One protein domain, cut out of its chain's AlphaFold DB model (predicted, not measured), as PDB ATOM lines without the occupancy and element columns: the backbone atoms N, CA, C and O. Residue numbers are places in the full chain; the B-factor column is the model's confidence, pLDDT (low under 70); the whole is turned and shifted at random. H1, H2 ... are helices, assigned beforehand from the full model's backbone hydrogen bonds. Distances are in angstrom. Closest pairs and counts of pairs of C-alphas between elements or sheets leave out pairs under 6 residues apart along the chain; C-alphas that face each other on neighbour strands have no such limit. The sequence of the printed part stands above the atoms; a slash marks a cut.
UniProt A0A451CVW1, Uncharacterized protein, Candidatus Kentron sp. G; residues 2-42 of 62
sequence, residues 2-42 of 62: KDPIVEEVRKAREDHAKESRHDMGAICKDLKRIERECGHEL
ATOM      1  N   LYS A   2     238.070 200.984 206.812       84.50
ATOM      2  CA  LYS A   2     239.206 201.586 206.097       84.50
ATOM      3  C   LYS A   2     240.060 200.454 205.537       84.50
ATOM      4  O   LYS A   2     240.380 199.528 206.278       84.50
ATOM      5  N   ASP A   3     240.356 200.514 204.247       96.00
ATOM      6  CA  ASP A   3     241.190 199.526 203.572       96.00
ATOM      7  C   ASP A   3     242.671 199.847 203.848       96.00
ATOM      8  O   ASP A   3     243.096 200.978 203.589       96.00
ATOM      9  N   PRO A   4     243.456 198.900 204.389       94.69
ATOM     10  CA  PRO A   4     244.854 199.138 204.735       94.69
ATOM     11  C   PRO A   4     245.731 199.523 203.530       94.69
ATOM     12  O   PRO A   4     246.631 200.342 203.695       94.69
ATOM     13  N   ILE A   5     245.449 199.008 202.328       95.25
ATOM     14  CA  ILE A   5     246.191 199.344 201.101       95.25
ATOM     15  C   ILE A   5     245.890 200.791 200.702       95.25
ATOM     16  O   ILE A   5     246.783 201.570 200.371       95.25
ATOM     17  N   VAL A   6     244.618 201.190 200.779       96.69
ATOM     18  CA  VAL A   6     244.206 202.558 200.435       96.69
ATOM     19  C   VAL A   6     244.833 203.582 201.381       96.69
ATOM     20  O   VAL A   6     245.236 204.656 200.936       96.69
ATOM     21  N   GLU A   7     244.928 203.275 202.676       96.50
ATOM     22  CA  GLU A   7     245.541 204.182 203.652       96.50
ATOM     23  C   GLU A   7     247.058 204.324 203.445       96.50
ATOM     24  O   GLU A   7     247.582 205.431 203.573       96.50
ATOM     25  N   GLU A   8     247.758 203.256 203.051       96.25
ATOM     26  CA  GLU A   8     249.179 203.319 202.683       96.25
ATOM     27  C   GLU A   8     249.404 204.222 201.462       96.25
ATOM     28  O   GLU A   8     250.196 205.167 201.520       96.25
ATOM     29  N   VAL A   9     248.626 204.016 200.394       95.81
ATOM     30  CA  VAL A   9     248.680 204.853 199.184       95.81
ATOM     31  C   VAL A   9     248.381 206.316 199.515       95.81
ATOM     32  O   VAL A   9     249.043 207.223 199.008       95.81
ATOM     33  N   ARG A  10     247.393 206.578 200.378       94.88
ATOM     34  CA  ARG A  10     247.071 207.941 200.832       94.88
ATOM     35  C   ARG A  10     248.226 208.576 201.591       94.88
ATOM     36  O   ARG A  10     248.527 209.737 201.335       94.88
ATOM     37  N   LYS A  11     248.880 207.827 202.479       95.19
ATOM     38  CA  LYS A  11     250.036 208.315 203.232       95.19
ATOM     39  C   LYS A  11     251.191 208.680 202.297       95.19
ATOM     40  O   LYS A  11     251.693 209.792 202.386       95.19
ATOM     41  N   ALA A  12     251.535 207.803 201.353       93.00
ATOM     42  CA  ALA A  12     252.580 208.079 200.368       93.00
ATOM     43  C   ALA A  12     252.278 209.338 199.533       93.00
ATOM     44  O   ALA A  12     253.155 210.174 199.317       93.00
ATOM     45  N   ARG A  13     251.018 209.520 199.107       89.75
ATOM     46  CA  ARG A  13     250.590 210.728 198.382       89.75
ATOM     47  C   ARG A  13     250.700 211.992 199.233       89.75
ATOM     48  O   ARG A  13     251.112 213.025 198.715       89.75
ATOM     49  N   GLU A  14     250.323 211.916 200.505       92.25
ATOM     50  CA  GLU A  14     250.382 213.045 201.434       92.25
ATOM     51  C   GLU A  14     251.828 213.458 201.734       92.25
ATOM     52  O   GLU A  14     252.139 214.648 201.754       92.25
ATOM     53  N   ASP A  15     252.721 212.488 201.930       92.12
ATOM     54  CA  ASP A  15     254.135 212.745 202.199       92.12
ATOM     55  C   ASP A  15     254.811 213.415 200.986       92.12
ATOM     56  O   ASP A  15     255.444 214.458 201.142       92.12
ATOM     57  N   HIS A  16     254.554 212.930 199.766       85.88
ATOM     58  CA  HIS A  16     255.042 213.570 198.537       85.88
ATOM     59  C   HIS A  16     254.454 214.979 198.316       85.88
ATOM     60  O   HIS A  16     255.155 215.913 197.915       85.88
ATOM     61  N   ALA A  17     253.164 215.179 198.611       88.56
ATOM     62  CA  ALA A  17     252.541 216.496 198.501       88.56
ATOM     63  C   ALA A  17     253.168 217.506 199.476       88.56
ATOM     64  O   ALA A  17     253.409 218.652 199.091       88.56
ATOM     65  N   LYS A  18     253.492 217.090 200.707       91.56
ATOM     66  CA  LYS A  18     254.154 217.941 201.712       91.56
ATOM     67  C   LYS A  18     255.543 218.400 201.284       91.56
ATOM     68  O   LYS A  18     255.874 219.563 201.517       91.56
ATOM     69  N   GLU A  19     256.333 217.542 200.639       88.88
ATOM     70  CA  GLU A  19     257.648 217.916 200.085       88.88
ATOM     71  C   GLU A  19     257.530 219.082 199.096       88.88
ATOM     72  O   GLU A  19     258.374 219.978 199.062       88.88
ATOM     73  N   SER A  20     256.417 219.119 198.360       85.50
ATOM     74  CA  SER A  20     256.067 220.185 197.421       85.50
ATOM     75  C   SER A  20     255.184 221.284 198.026       85.50
ATOM     76  O   SER A  20     254.656 222.109 197.287       85.50
ATOM     77  N   ARG A  21     254.988 221.321 199.356       91.00
ATOM     78  CA  ARG A  21     254.089 222.270 200.058       91.00
ATOM     79  C   ARG A  21     252.665 222.312 199.487       91.00
ATOM     80  O   ARG A  21     252.033 223.367 199.474       91.00
ATOM     81  N   HIS A  22     252.191 221.179 198.975       87.44
ATOM     82  CA  HIS A  22     250.906 221.028 198.289       87.44
ATOM     83  C   HIS A  22     250.741 221.938 197.058       87.44
ATOM     84  O   HIS A  22     249.623 222.157 196.592       87.44
ATOM     85  N   ASP A  23     251.842 222.444 196.497       92.69
ATOM     86  CA  ASP A  23     251.832 223.203 195.252       92.69
ATOM     87  C   ASP A  23     251.687 222.248 194.060       92.69
ATOM     88  O   ASP A  23     252.609 221.521 193.681       92.69
ATOM     89  N   MET A  24     250.511 222.281 193.436       89.38
ATOM     90  CA  MET A  24     250.199 221.470 192.258       89.38
ATOM     91  C   MET A  24     251.158 221.732 191.092       89.38
ATOM     92  O   MET A  24     251.503 220.804 190.360       89.38
ATOM     93  N   GLY A  25     251.625 222.972 190.920       91.94
ATOM     94  CA  GLY A  25     252.592 223.314 189.881       91.94
ATOM     95  C   GLY A  25     253.946 222.651 190.125       91.94
ATOM     96  O   GLY A  25     254.539 222.095 189.195       91.94
ATOM     97  N   ALA A  26     254.407 222.663 191.378       90.12
ATOM     98  CA  ALA A  26     255.646 222.007 191.785       90.12
ATOM     99  C   ALA A  26     255.569 220.483 191.600       90.12
ATOM    100  O   ALA A  26     256.465 219.907 190.981       90.12
ATOM    101  N   ILE A  27     254.461 219.859 192.017       90.19
ATOM    102  CA  ILE A  27     254.223 218.415 191.852       90.19
ATOM    103  C   ILE A  27     254.245 218.028 190.369       90.19
ATOM    104  O   ILE A  27     254.970 217.119 189.967       90.19
ATOM    105  N   CYS A  28     253.507 218.740 189.509       92.81
ATOM    106  CA  CYS A  28     253.506 218.449 188.074       92.81
ATOM    107  C   CYS A  28     254.896 218.605 187.441       92.81
ATOM    108  O   CYS A  28     255.254 217.850 186.534       92.81
ATOM    109  N   LYS A  29     255.682 219.592 187.886       93.69
ATOM    110  CA  LYS A  29     257.045 219.806 187.388       93.69
ATOM    111  C   LYS A  29     257.977 218.668 187.798       93.69
ATOM    112  O   LYS A  29     258.801 218.259 186.977       93.69
ATOM    113  N   ASP A  30     257.833 218.172 189.023       92.06
ATOM    114  CA  ASP A  30     258.614 217.051 189.532       92.06
ATOM    115  C   ASP A  30     258.268 215.739 188.823       92.06
ATOM    116  O   ASP A  30     259.149 215.074 188.285       92.06
ATOM    117  N   LEU A  31     256.980 215.425 188.675       90.50
ATOM    118  CA  LEU A  31     256.546 214.238 187.930       90.50
ATOM    119  C   LEU A  31     257.095 214.231 186.500       90.50
ATOM    120  O   LEU A  31     257.638 213.225 186.055       90.50
ATOM    121  N   LYS A  32     257.058 215.377 185.806       91.19
ATOM    122  CA  LYS A  32     257.671 215.519 184.475       91.19
ATOM    123  C   LYS A  32     259.193 215.357 184.494       91.19
ATOM    124  O   LYS A  32     259.774 215.003 183.473       91.19
ATOM    125  N   ARG A  33     259.869 215.708 185.592       93.94
ATOM    126  CA  ARG A  33     261.313 215.484 185.757       93.94
ATOM    127  C   ARG A  33     261.599 213.991 185.865       93.94
ATOM    128  O   ARG A  33     262.389 213.500 185.069       93.94
ATOM    129  N   ILE A  34     260.889 213.296 186.748       92.31
ATOM    130  CA  ILE A  34     260.984 211.841 186.921       92.31
ATOM    131  C   ILE A  34     260.719 211.121 185.590       92.31
ATOM    132  O   ILE A  34     261.470 210.227 185.214       92.31
ATOM    133  N   GLU A  35     259.708 211.561 184.835       92.38
ATOM    134  CA  GLU A  35     259.385 211.043 183.496       92.38
ATOM    135  C   GLU A  35     260.575 211.114 182.527       92.38
ATOM    136  O   GLU A  35     260.822 210.184 181.772       92.38
ATOM    137  N   ARG A  36     261.333 212.217 182.544       91.00
ATOM    138  CA  ARG A  36     262.498 212.396 181.664       91.00
ATOM    139  C   ARG A  36     263.715 211.596 182.121       91.00
ATOM    140  O   ARG A  36     264.545 211.236 181.296       91.00
ATOM    141  N   GLU A  37     263.843 211.368 183.424       95.12
ATOM    142  CA  GLU A  37     265.014 210.733 184.036       95.12
ATOM    143  C   GLU A  37     264.898 209.204 184.113       95.12
ATOM    144  O   GLU A  37     265.916 208.526 184.215       95.12
ATOM    145  N   CYS A  38     263.689 208.639 184.019       92.94
ATOM    146  CA  CYS A  38     263.465 207.194 184.145       92.94
ATOM    147  C   CYS A  38     264.043 206.359 182.987       92.94
ATOM    148  O   CYS A  38     264.083 205.133 183.079       92.94
ATOM    149  N   GLY A  39     264.486 207.002 181.902       91.69
ATOM    150  CA  GLY A  39     265.102 206.340 180.747       91.69
ATOM    151  C   GLY A  39     264.120 205.579 179.851       91.69
ATOM    152  O   GLY A  39     264.551 204.913 178.910       91.69
ATOM    153  N   HIS A  40     262.816 205.671 180.117       91.94
ATOM    154  CA  HIS A  40     261.781 205.135 179.238       91.94
ATOM    155  C   HIS A  40     261.492 206.089 178.075       91.94
ATOM    156  O   HIS A  40     261.666 207.303 178.174       91.94
ATOM    157  N   GLU A  41     261.027 205.528 176.959       91.25
ATOM    158  CA  GLU A  41     260.587 206.324 175.818       91.25
ATOM    159  C   GLU A  41     259.328 207.122 176.181       91.25
ATOM    160  O   GLU A  41     258.295 206.563 176.557       91.25
ATOM    161  N   LEU A  42     259.417 208.445 176.046       89.88
ATOM    162  CA  LEU A  42     258.286 209.346 176.219       89.88
ATOM    163  C   LEU A  42     257.460 209.388 174.932       89.88
ATOM    164  O   LEU A  42     257.880 209.983 173.939       89.88
TER     165      LEU A  42
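AT A GLANCE: This is residues 2 to 42 of the 62 residues of an uncharacterized protein of Candidatus Kentron sp. G (UniProt A0A451CVW1). Two helices meet near their ends in an open V, with a tight turn at the corner and the two arms spreading apart from it. The arm tips stick out: residues 2 to 13, of which 4 to 13 belong to H1, and residues 31 to 42, of which 31 to 37 belong to H2, stand free. The printed part has 41 residues with two named helices, H1 then H2, and no named strand; the class is all helix. The whole is loose, with a radius of gyration of the C-alphas of 12.8 A, and flat, spanning 37 by 23 by 11 A.

IN THESE COORDINATES: Start at Lys 2 and go on to C-alpha 4 at (244.854, 199.138, 204.735), where H1 begins. H1, residues 4 to 19, runs 23.2 A from first to last C-alpha and ends at C-alpha 19 at (257.648, 217.916, 200.085). Pass the four residues 20 to 23 and find C-alpha 24 at (250.199, 221.470, 192.258). There H2, residues 24 to 37, begins; it runs 20.1 A to C-alpha 37 at (265.014, 210.733, 184.036). Residues 38 to 42 follow it.

HOW THE PARTS SIT: Look at Ala 17 and Ile 27 for the closest C-alphas of H1 and H2, 7.1 A apart. The two helices are close but not clearly touching, with 1 pair of C-alphas within 8 A. Their lines are about perpendicular, at 81 degrees, and their centres are 17.3 A apart. In the backbones of H1 and H2 you will find every O i to N i+4 pair within hydrogen-bond range.

THE WHOLE: Look to Lys 2 and Glu 41 for the two C-alphas farthest apart, 37.4 A. The printed part has no cut, and the link from H1 to H2 is tight. The mean pLDDT of the printed part is 91.9, and no printed residue is under 70.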